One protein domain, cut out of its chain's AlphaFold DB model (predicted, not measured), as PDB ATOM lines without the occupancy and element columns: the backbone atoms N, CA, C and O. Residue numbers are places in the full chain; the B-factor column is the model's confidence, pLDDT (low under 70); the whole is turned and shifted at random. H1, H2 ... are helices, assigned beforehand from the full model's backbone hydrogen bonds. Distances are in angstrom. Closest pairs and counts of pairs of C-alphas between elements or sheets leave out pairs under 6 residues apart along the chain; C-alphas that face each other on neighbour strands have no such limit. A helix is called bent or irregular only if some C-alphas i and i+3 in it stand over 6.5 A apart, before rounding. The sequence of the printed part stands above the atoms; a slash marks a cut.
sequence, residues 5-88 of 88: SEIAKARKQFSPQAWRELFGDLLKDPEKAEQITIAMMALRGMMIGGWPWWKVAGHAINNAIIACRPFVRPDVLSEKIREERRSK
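This is residues 5 to 88 of the 88 residues of an uncharacterized protein of Blastocatellia bacterium AA13 (UniProt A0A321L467). Five helices make an open horseshoe round an empty middle: the long H3 and H4 form a V-shaped hairpin joined near one end, with H1 and H2 as an arm before H3 and H5 folding back after H4. H3 and H4 are the one pair of helices that touches, and residues 5 to 18, 62 to 68, 70 to 76 and 78 to 88 stand free. The printed part has 84 residues, with H1 to H5 in that order and no named strand; the class is all helix. It is only just loose, close to compact, with a radius of gyration of the C-alphas of 14.5 A and spans of 35 by 31 by 29 A.

H1, residues 5 to 13, and H2, residues 16 to 23, are close but not clearly touching, the closest C-alphas being Lys 12 and Ala 18 at 7.5 A, with a steep tilt of 53 degrees. H2 is apart from H3, residues 30 to 48. H3 and H4, residues 51 to 71, form a hairpin, opposite ways at a shallow tilt of 33 degrees, only just short of steep; residues 43 to 48 touch 53 to 60, closest at the C-alphas of Met 47 and Trp 54, 4.9 A. H4 and H5, residues 74 to 86, are close but not clearly touching, the closest C-alphas being Arg 69 and Leu 77 at 7.8 A. H1 and H5 are apart. Each O i to N i+4 pair is within hydrogen-bond range in H1, H2, H3 and H5, and 15 of 17 are in H4.

H1 begins at C-alpha 5, (149.326, 139.071, 107.145). H3 is 26.8 A long, H4 31.6 A and H5 18.7 A. H4 is irregular: C-alphas 67 and 70 are 7.1 A apart. H5 ends at C-alpha 86, (166.411, 134.111, 105.810).

The farthest C-alphas, Pro 30 and Lys 88, are 37.4 A apart. The printed part has no cut and no long link. Mean pLDDT of the printed part is 84.8; residues 87 to 88 are under 70.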
ATOM      1  N   SER A   5     148.983 140.492 107.259       78.31
ATOM      2  CA  SER A   5     149.326 139.071 107.145       78.31
ATOM      3  C   SER A   5     150.430 138.651 108.126       78.31
ATOM      4  O   SER A   5     150.341 137.575 108.727       78.31
ATOM      5  N   GLU A   6     151.414 139.516 108.385       76.44
ATOM      6  CA  GLU A   6     152.470 139.291 109.380       76.44
ATOM      7  C   GLU A   6     151.905 139.302 110.802       76.44
ATOM      8  O   GLU A   6     152.235 138.437 111.615       76.44
ATOM      9  N   ILE A   7     150.985 140.228 111.090       75.88
ATOM     10  CA  ILE A   7     150.290 140.299 112.383       75.88
ATOM     11  C   ILE A   7     149.462 139.030 112.614       75.88
ATOM     12  O   ILE A   7     149.483 138.465 113.709       75.88
ATOM     13  N   ALA A   8     148.742 138.557 111.594       76.38
ATOM     14  CA  ALA A   8     147.957 137.328 111.680       76.38
ATOM     15  C   ALA A   8     148.847 136.094 111.912       76.38
ATOM     16  O   ALA A   8     148.540 135.259 112.769       76.38
ATOM     17  N   LYS A   9     149.984 136.008 111.209       81.31
ATOM     18  CA  LYS A   9     150.977 134.943 111.397       81.31
ATOM     19  C   LYS A   9     151.556 134.959 112.814       81.31
ATOM     20  O   LYS A   9     151.564 133.918 113.469       81.31
ATOM     21  N   ALA A  10     151.942 136.130 113.320       78.25
ATOM     22  CA  ALA A  10     152.442 136.291 114.684       78.25
ATOM     23  C   ALA A  10     151.388 135.888 115.728       78.25
ATOM     24  O   ALA A  10     151.680 135.119 116.640       78.25
ATOM     25  N   ARG A  11     150.131 136.326 115.569       79.44
ATOM     26  CA  ARG A  11     149.029 135.941 116.471       79.44
ATOM     27  C   ARG A  11     148.813 134.433 116.522       79.44
ATOM     28  O   ARG A  11     148.571 133.896 117.598       79.44
ATOM     29  N   LYS A  12     148.907 133.748 115.380       82.00
ATOM     30  CA  LYS A  12     148.798 132.285 115.320       82.00
ATOM     31  C   LYS A  12     149.974 131.616 116.039       82.00
ATOM     32  O   LYS A  12     149.760 130.736 116.870       82.00
ATOM     33  N   GLN A  13     151.192 132.069 115.747       79.94
ATOM     34  CA  GLN A  13     152.437 131.512 116.276       79.94
ATOM     35  C   GLN A  13     152.593 131.705 117.790       79.94
ATOM     36  O   GLN A  13     153.147 130.841 118.459       79.94
ATOM     37  N   PHE A  14     152.059 132.797 118.339       82.69
ATOM     38  CA  PHE A  14     152.091 133.103 119.772       82.69
ATOM     39  C   PHE A  14     150.721 132.951 120.447       82.69
ATOM     40  O   PHE A  14     150.468 133.549 121.491       82.69
ATOM     41  N   SER A  15     149.824 132.159 119.855       86.69
ATOM     42  CA  SER A  15     148.520 131.867 120.451       86.69
ATOM     43  C   SER A  15     148.671 131.059 121.750       86.69
ATOM     44  O   SER A  15     149.632 130.300 121.888       86.69
ATOM     45  N   PRO A  16     147.715 131.140 122.697       87.44
ATOM     46  CA  PRO A  16     147.761 130.330 123.918       87.44
ATOM     47  C   PRO A  16     147.907 128.829 123.642       87.44
ATOM     48  O   PRO A  16     148.582 128.127 124.386       87.44
ATOM     49  N   GLN A  17     147.301 128.344 122.556       87.69
ATOM     50  CA  GLN A  17     147.412 126.953 122.128       87.69
ATOM     51  C   GLN A  17     148.846 126.599 121.714       87.69
ATOM     52  O   GLN A  17     149.379 125.610 122.202       87.69
ATOM     53  N   ALA A  18     149.504 127.446 120.914       85.94
ATOM     54  CA  ALA A  18     150.901 127.249 120.531       85.94
ATOM     55  C   ALA A  18     151.840 127.243 121.750       85.94
ATOM     56  O   ALA A  18     152.747 126.423 121.832       85.94
ATOM     57  N   TRP A  19     151.596 128.101 122.747       85.88
ATOM     58  CA  TRP A  19     152.362 128.082 123.999       85.88
ATOM     59  C   TRP A  19     152.144 126.795 124.801       85.88
ATOM     60  O   TRP A  19     153.103 126.229 125.320       85.88
ATOM     61  N   ARG A  20     150.908 126.289 124.874       88.00
ATOM     62  CA  ARG A  20     150.632 124.991 125.510       88.00
ATOM     63  C   ARG A  20     151.280 123.832 124.765       88.00
ATOM     64  O   ARG A  20     151.714 122.890 125.406       88.00
ATOM     65  N   GLU A  21     151.364 123.892 123.444       87.69
ATOM     66  CA  GLU A  21     152.060 122.873 122.651       87.69
ATOM     67  C   GLU A  21     153.578 122.929 122.869       87.69
ATOM     68  O   GLU A  21     154.213 121.891 123.019       87.69
ATOM     69  N   LEU A  22     154.156 124.132 122.961       84.06
ATOM     70  CA  LEU A  22     155.594 124.330 123.172       84.06
ATOM     71  C   LEU A  22     156.061 123.956 124.585       84.06
ATOM     72  O   LEU A  22     157.141 123.392 124.741       84.06
ATOM     73  N   PHE A  23     155.269 124.280 125.609       85.25
ATOM     74  CA  PHE A  23     155.651 124.119 127.016       85.25
ATOM     75  C   PHE A  23     154.837 123.043 127.746       85.25
ATOM     76  O   PHE A  23     154.937 122.946 128.962       85.25
ATOM     77  N   GLY A  24     154.035 122.242 127.037       84.12
ATOM     78  CA  GLY A  24     152.965 121.393 127.580       84.12
ATOM     79  C   GLY A  24     153.228 120.749 128.937       84.12
ATOM     80  O   GLY A  24     152.506 121.037 129.888       84.12
ATOM     81  N   ASP A  25     154.261 119.913 129.048       83.88
ATOM     82  CA  ASP A  25     154.572 119.226 130.309       83.88
ATOM     83  C   ASP A  25     155.152 120.155 131.382       83.88
ATOM     84  O   ASP A  25     154.870 119.965 132.562       83.88
ATOM     85  N   LEU A  26     155.878 121.209 130.994       84.94
ATOM     86  CA  LEU A  26     156.369 122.230 131.925       84.94
ATOM     87  C   LEU A  26     155.221 123.038 132.536       84.94
ATOM     88  O   LEU A  26     155.299 123.416 133.696       84.94
ATOM     89  N   LEU A  27     154.142 123.285 131.791       87.56
ATOM     90  CA  LEU A  27     152.987 124.037 132.295       87.56
ATOM     91  C   LEU A  27     152.077 123.219 133.223       87.56
ATOM     92  O   LEU A  27     151.174 123.792 133.830       87.56
ATOM     93  N   LYS A  28     152.287 121.900 133.333       89.44
ATOM     94  CA  LYS A  28     151.579 121.055 134.310       89.44
ATOM     95  C   LYS A  28     152.148 121.201 135.722       89.44
ATOM     96  O   LYS A  28     151.438 120.900 136.675       89.44
ATOM     97  N   ASP A  29     153.396 121.651 135.848       94.06
ATOM     98  CA  ASP A  29     154.016 122.008 137.122       94.06
ATOM     99  C   ASP A  29     153.622 123.454 137.487       94.06
ATOM    100  O   ASP A  29     154.010 124.389 136.773       94.06
ATOM    101  N   PRO A  30     152.850 123.672 138.574       92.06
ATOM    102  CA  PRO A  30     152.407 125.005 138.970       92.06
ATOM    103  C   PRO A  30     153.557 125.990 139.204       92.06
ATOM    104  O   PRO A  30     153.425 127.162 138.856       92.06
ATOM    105  N   GLU A  31     154.691 125.526 139.736       94.12
ATOM    106  CA  GLU A  31     155.845 126.384 140.020       94.12
ATOM    107  C   GLU A  31     156.485 126.875 138.713       94.12
ATOM    108  O   GLU A  31     156.797 128.057 138.550       94.12
ATOM    109  N   LYS A  32     156.633 125.982 137.727       91.25
ATOM    110  CA  LYS A  32     157.177 126.341 136.407       91.25
ATOM    111  C   LYS A  32     156.226 127.241 135.628       91.25
ATOM    112  O   LYS A  32     156.677 128.199 134.994       91.25
ATOM    113  N   ALA A  33     154.922 126.981 135.700       90.19
ATOM    114  CA  ALA A  33     153.909 127.837 135.091       90.19
ATOM    115  C   ALA A  33     153.922 129.256 135.693       90.19
ATOM    116  O   ALA A  33     153.846 130.240 134.949       90.19
ATOM    117  N   GLU A  34     154.071 129.376 137.015       92.12
ATOM    118  CA  GLU A  34     154.204 130.659 137.709       92.12
ATOM    119  C   GLU A  34     155.472 131.409 137.272       92.12
ATOM    120  O   GLU A  34     155.387 132.565 136.850       92.12
ATOM    121  N   GLN A  35     156.630 130.739 137.264       92.19
ATOM    122  CA  GLN A  35     157.910 131.324 136.839       92.19
ATOM    123  C   GLN A  35     157.845 131.886 135.409       92.19
ATOM    124  O   GLN A  35     158.262 133.023 135.164       92.19
ATOM    125  N   ILE A  36     157.273 131.127 134.466       90.44
ATOM    126  CA  ILE A  36     157.089 131.574 133.076       90.44
ATOM    127  C   ILE A  36     156.139 132.777 133.022       90.44
ATOM    128  O   ILE A  36     156.423 133.758 132.332       90.44
ATOM    129  N   THR A  37     155.028 132.734 133.762       90.38
ATOM    130  CA  THR A  37     154.028 133.812 133.773       90.38
ATOM    131  C   THR A  37     154.621 135.123 134.286       90.38
ATOM    132  O   THR A  37     154.491 136.153 133.619       90.38
ATOM    133  N   ILE A  38     155.333 135.087 135.417       92.25
ATOM    134  CA  ILE A  38     156.002 136.259 136.000       92.25
ATOM    135  C   ILE A  38     157.021 136.841 135.012       92.25
ATOM    136  O   ILE A  38     157.024 138.051 134.769       92.25
ATOM    137  N   ALA A  39     157.842 135.992 134.382       91.25
ATOM    138  CA  ALA A  39     158.824 136.433 133.393       91.25
ATOM    139  C   ALA A  39     158.163 137.138 132.193       91.25
ATOM    140  O   ALA A  39     158.601 138.215 131.777       91.25
ATOM    141  N   MET A  40     157.069 136.580 131.665       90.56
ATOM    142  CA  MET A  40     156.335 137.174 130.542       90.56
ATOM    143  C   MET A  40     155.637 138.483 130.927       90.56
ATOM    144  O   MET A  40     155.622 139.425 130.131       90.56
ATOM    145  N   MET A  41     155.099 138.589 132.147       89.38
ATOM    146  CA  MET A  41     154.521 139.838 132.655       89.38
ATOM    147  C   MET A  41     155.569 140.950 132.760       89.38
ATOM    148  O   MET A  41     155.300 142.076 132.333       89.38
ATOM    149  N   ALA A  42     156.771 140.636 133.251       87.56
ATOM    150  CA  ALA A  42     157.873 141.593 133.325       87.56
ATOM    151  C   ALA A  42     158.296 142.083 131.928       87.56
ATOM    152  O   ALA A  42     158.396 143.290 131.698       87.56
ATOM    153  N   LEU A  43     158.472 141.164 130.968       87.50
ATOM    154  CA  LEU A  43     158.789 141.505 129.574       87.50
ATOM    155  C   LEU A  43     157.702 142.370 128.930       87.50
ATOM    156  O   LEU A  43     158.011 143.376 128.290       87.50
ATOM    157  N   ARG A  44     156.424 142.038 129.150       85.81
ATOM    158  CA  ARG A  44     155.296 142.844 128.668       85.81
ATOM    159  C   ARG A  44     155.329 144.259 129.247       85.81
ATOM    160  O   ARG A  44     155.126 145.212 128.499       85.81
ATOM    161  N   GLY A  45     155.593 144.400 130.546       84.94
ATOM    162  CA  GLY A  45     155.731 145.706 131.200       84.94
ATOM    163  C   GLY A  45     156.816 146.562 130.542       84.94
ATOM    164  O   GLY A  45     156.566 147.719 130.204       84.94
ATOM    165  N   MET A  46     157.976 145.964 130.253       83.31
ATOM    166  CA  MET A  46     159.059 146.638 129.529       83.31
ATOM    167  C   MET A  46     158.642 147.037 128.103       83.31
ATOM    168  O   MET A  46     158.896 148.152 127.665       83.31
ATOM    169  N   MET A  47     157.931 146.184 127.368       81.50
ATOM    170  CA  MET A  47     157.480 146.528 126.012       81.50
ATOM    171  C   MET A  47     156.397 147.621 125.977       81.50
ATOM    172  O   MET A  47     156.247 148.311 124.973       81.50
ATOM    173  N   ILE A  48     155.636 147.833 127.050       84.19
ATOM    174  CA  ILE A  48     154.638 148.917 127.099       84.19
ATOM    175  C   ILE A  48     155.303 150.283 127.363       84.19
ATOM    176  O   ILE A  48     154.810 151.301 126.884       84.19
ATOM    177  N   GLY A  49     156.452 150.318 128.050       73.06
ATOM    178  CA  GLY A  49     157.102 151.542 128.548       73.06
ATOM    179  C   GLY A  49     157.709 152.501 127.509       73.06
ATOM    180  O   GLY A  49     158.253 153.537 127.887       73.06
ATOM    181  N   GLY A  50     157.636 152.205 126.208       73.19
ATOM    182  CA  GLY A  50     158.220 153.032 125.141       73.19
ATOM    183  C   GLY A  50     159.662 152.655 124.763       73.19
ATOM    184  O   GLY A  50     160.236 151.701 125.284       73.19
ATOM    185  N   TRP A  51     160.253 153.374 123.800       70.62
ATOM    186  CA  TRP A  51     161.443 152.937 123.039       70.62
ATOM    187  C   TRP A  51     162.671 152.491 123.868       70.62
ATOM    188  O   TRP A  51     163.282 151.479 123.512       70.62
ATOM    189  N   PRO A  52     163.046 153.160 124.982       77.44
ATOM    190  CA  PRO A  52     164.150 152.702 125.831       77.44
ATOM    191  C   PRO A  52     163.891 151.321 126.447       77.44
ATOM    192  O   PRO A  52     164.784 150.477 126.484       77.44
ATOM    193  N   TRP A  53     162.654 151.055 126.857       79.44
ATOM    194  CA  TRP A  53     162.269 149.809 127.509       79.44
ATOM    195  C   TRP A  53     162.106 148.645 126.530       79.44
ATOM    196  O   TRP A  53     162.400 147.506 126.883       79.44
ATOM    197  N   TRP A  54     161.773 148.925 125.265       84.00
ATOM    198  CA  TRP A  54     161.841 147.929 124.189       84.00
ATOM    199  C   TRP A  54     163.253 147.367 124.008       84.00
ATOM    200  O   TRP A  54     163.417 146.160 123.836       84.00
ATOM    201  N   LYS A  55     164.287 148.218 124.077       84.75
ATOM    202  CA  LYS A  55     165.682 147.755 124.006       84.75
ATOM    203  C   LYS A  55     166.051 146.880 125.199       84.75
ATOM    204  O   LYS A  55     166.714 145.863 125.013       84.75
ATOM    205  N   VAL A  56     165.601 147.249 126.400       85.62
ATOM    206  CA  VAL A  56     165.812 146.445 127.613       85.62
ATOM    207  C   VAL A  56     165.115 145.089 127.490       85.62
ATOM    208  O   VAL A  56     165.748 144.066 127.736       85.62
ATOM    209  N   ALA A  57     163.865 145.055 127.016       86.56
ATOM    210  CA  ALA A  57     163.136 143.812 126.759       86.56
ATOM    211  C   ALA A  57     163.870 142.924 125.741       86.56
ATOM    212  O   ALA A  57     164.071 141.737 125.984       86.56
ATOM    213  N   GLY A  58     164.339 143.506 124.631       88.00
ATOM    214  CA  GLY A  58     165.136 142.786 123.634       88.00
ATOM    215  C   GLY A  58     166.439 142.221 124.211       88.00
ATOM    216  O   GLY A  58     166.803 141.083 123.920       88.00
ATOM    217  N   HIS A  59     167.123 142.976 125.073       90.69
ATOM    218  CA  HIS A  59     168.326 142.498 125.753       90.69
ATOM    219  C   HIS A  59     168.026 141.355 126.736       90.69
ATOM    220  O   HIS A  59     168.735 140.352 126.740       90.69
ATOM    221  N   ALA A  60     166.945 141.459 127.513       90.19
ATOM    222  CA  ALA A  60     166.508 140.402 128.423       90.19
ATOM    223  C   ALA A  60     166.174 139.098 127.673       90.19
ATOM    224  O   ALA A  60     166.603 138.023 128.093       90.19
ATOM    225  N   ILE A  61     165.487 139.194 126.529       91.19
ATOM    226  CA  ILE A  61     165.203 138.045 125.654       91.19
ATOM    227  C   ILE A  61     166.506 137.407 125.153       91.19
ATOM    228  O   ILE A  61     166.659 136.189 125.227       91.19
ATOM    229  N   ASN A  62     167.475 138.208 124.700       91.75
ATOM    230  CA  ASN A  62     168.773 137.686 124.260       91.75
ATOM    231  C   ASN A  62     169.522 136.957 125.383       91.75
ATOM    232  O   ASN A  62     170.085 135.889 125.147       91.75
ATOM    233  N   ASN A  63     169.499 137.494 126.604       92.56
ATOM    234  CA  ASN A  63     170.130 136.843 127.751       92.56
ATOM    235  C   ASN A  63     169.464 135.498 128.069       92.56
ATOM    236  O   ASN A  63     170.168 134.520 128.322       92.56
ATOM    237  N   ALA A  64     168.132 135.412 127.978       90.94
ATOM    238  CA  ALA A  64     167.412 134.148 128.128       90.94
ATOM    239  C   ALA A  64     167.815 133.124 127.048       90.94
ATOM    240  O   ALA A  64     168.118 131.979 127.370       90.94
ATOM    241  N   ILE A  65     167.910 133.540 125.778       89.62
ATOM    242  CA  ILE A  65     168.367 132.671 124.678       89.62
ATOM    243  C   ILE A  65     169.782 132.138 124.947       89.62
ATOM    244  O   ILE A  65     170.038 130.945 124.769       89.62
ATOM    245  N   ILE A  66     170.705 132.998 125.391       91.00
ATOM    246  CA  ILE A  66     172.085 132.609 125.715       91.00
ATOM    247  C   ILE A  66     172.113 131.606 126.872       91.00
ATOM    248  O   ILE A  66     172.806 130.596 126.771       91.00
ATOM    249  N   ALA A  67     171.340 131.850 127.933       90.88
ATOM    250  CA  ALA A  67     171.261 130.959 129.087       90.88
ATOM    251  C   ALA A  67     170.686 129.580 128.729       90.88
ATOM    252  O   ALA A  67     171.143 128.566 129.251       90.88
ATOM    253  N   CYS A  68     169.720 129.523 127.807       89.50
ATOM    254  CA  CYS A  68     169.131 128.266 127.349       89.50
ATOM    255  C   CYS A  68     170.016 127.509 126.350       89.50
ATOM    256  O   CYS A  68     169.906 126.289 126.261       89.50
ATOM    257  N   ARG A  69     170.899 128.195 125.607       89.31
ATOM    258  CA  ARG A  69     171.699 127.614 124.512       89.31
ATOM    259  C   ARG A  69     172.403 126.286 124.859       89.31
ATOM    260  O   ARG A  69     172.335 125.398 124.012       89.31
ATOM    261  N   PRO A  70     173.035 126.096 126.035       90.94
ATOM    262  CA  PRO A  70     173.691 124.828 126.379       90.94
ATOM    263  C   PRO A  70     172.736 123.630 126.486       90.94
ATOM    264  O   PRO A  70     173.170 122.491 126.363       90.94
ATOM    265  N   PHE A  71     171.446 123.885 126.712       89.81
ATOM    266  CA  PHE A  71     170.415 122.866 126.915       89.81
ATOM    267  C   PHE A  71     169.583 122.600 125.652       89.81
ATOM    268  O   PHE A  71     168.743 121.700 125.637       89.81
ATOM    269  N   VAL A  72     169.790 123.378 124.583       88.19
ATOM    270  CA  VAL A  72     169.092 123.204 123.305       88.19
ATOM    271  C   VAL A  72     169.878 122.239 122.425       88.19
ATOM    272  O   VAL A  72     171.093 122.360 122.275       88.19
ATOM    273  N   ARG A  73     169.172 121.299 121.787       88.44
ATOM    274  CA  ARG A  73     169.795 120.369 120.840       88.44
ATOM    275  C   ARG A  73     170.450 121.142 119.672       88.44
ATOM    276  O   ARG A  73     169.813 122.043 119.115       88.44
ATOM    277  N   PRO A  74     171.701 120.825 119.284       84.94
ATOM    278  CA  PRO A  74     172.446 121.603 118.287       84.94
ATOM    279  C   PRO A  74     171.786 121.705 116.904       84.94
ATOM    280  O   PRO A  74     171.938 122.720 116.222       84.94
ATOM    281  N   ASP A  75     171.054 120.673 116.490       86.75
ATOM    282  CA  ASP A  75     170.285 120.611 115.244       86.75
ATOM    283  C   ASP A  75     169.123 121.615 115.248       86.75
ATOM    284  O   ASP A  75     169.030 122.442 114.338       86.75
ATOM    285  N   VAL A  76     168.325 121.631 116.321       84.94
ATOM    286  CA  VAL A  76     167.216 122.581 116.522       84.94
ATOM    287  C   VAL A  76     167.731 124.020 116.545       84.94
ATOM    288  O   VAL A  76     167.171 124.909 115.902       84.94
ATOM    289  N   LEU A  77     168.834 124.264 117.256       83.81
ATOM    290  CA  LEU A  77     169.448 125.589 117.322       83.81
ATOM    291  C   LEU A  77     169.956 126.051 115.946       83.81
ATOM    292  O   LEU A  77     169.773 127.209 115.567       83.81
ATOM    293  N   SER A  78     170.582 125.148 115.188       82.75
ATOM    294  CA  SER A  78     171.106 125.439 113.849       82.75
ATOM    295  C   SER A  78     169.995 125.748 112.847       82.75
ATOM    296  O   SER A  78     170.155 126.647 112.019       82.75
ATOM    297  N   GLU A  79     168.871 125.035 112.920       85.81
ATOM    298  CA  GLU A  79     167.685 125.295 112.101       85.81
ATOM    299  C   GLU A  79     167.109 126.688 112.384       85.81
ATOM    300  O   GLU A  79     166.949 127.484 111.456       85.81
ATOM    301  N   LYS A  80     166.915 127.045 113.662       82.69
ATOM    302  CA  LYS A  80     166.386 128.366 114.043       82.69
ATOM    303  C   LYS A  80     167.287 129.531 113.647       82.69
ATOM    304  O   LYS A  80     166.796 130.523 113.114       82.69
ATOM    305  N   ILE A  81     168.606 129.393 113.785       84.12
ATOM    306  CA  ILE A  81     169.549 130.424 113.317       84.12
ATOM    307  C   ILE A  81     169.464 130.609 111.790       84.12
ATOM    308  O   ILE A  81     169.584 131.732 111.294       84.12
ATOM    309  N   ARG A  82     169.265 129.531 111.016       82.56
ATOM    310  CA  ARG A  82     169.100 129.625 109.553       82.56
ATOM    311  C   ARG A  82     167.783 130.302 109.167       82.56
ATOM    312  O   ARG A  82     167.792 131.102 108.234       82.56
ATOM    313  N   GLU A  83     166.683 130.011 109.861       82.12
ATOM    314  CA  GLU A  83     165.381 130.663 109.642       82.12
ATOM    315  C   GLU A  83     165.446 132.179 109.889       82.12
ATOM    316  O   GLU A  83     164.998 132.964 109.048       82.12
ATOM    317  N   GLU A  84     166.062 132.604 110.997       76.12
ATOM    318  CA  GLU A  84     166.221 134.028 111.329       76.12
ATOM    319  C   GLU A  84     167.047 134.783 110.283       76.12
ATOM    320  O   GLU A  84     166.731 135.921 109.945       76.12
ATOM    321  N   ARG A  85     168.091 134.148 109.735       77.38
ATOM    322  CA  ARG A  85     168.926 134.739 108.676       77.38
ATOM    323  C   ARG A  85     168.202 134.884 107.341       77.38
ATOM    324  O   ARG A  85     168.558 135.771 106.584       77.38
ATOM    325  N   ARG A  86     167.228 134.020 107.037       73.62
ATOM    326  CA  ARG A  86     166.411 134.111 105.810       73.62
ATOM    327  C   ARG A  86     165.315 135.172 105.896       73.62
ATOM    328  O   ARG A  86     164.767 135.544 104.868       73.62
ATOM    329  N   SER A  87     164.968 135.595 107.111       58.25
ATOM    330  CA  SER A  87     163.882 136.544 107.380       58.25
ATOM    331  C   SER A  87     164.373 137.990 107.566       58.25
ATOM    332  O   SER A  87     163.567 138.861 107.883       58.25
ATOM    333  N   LYS A  88     165.682 138.233 107.418       53.94
ATOM    334  CA  LYS A  88     166.339 139.549 107.439       53.94
ATOM    335  C   LYS A  88     166.803 139.916 106.040       53.94
ATOM    336  O   LYS A  88     166.780 141.127 105.744       53.94
TER     337      LYS A  88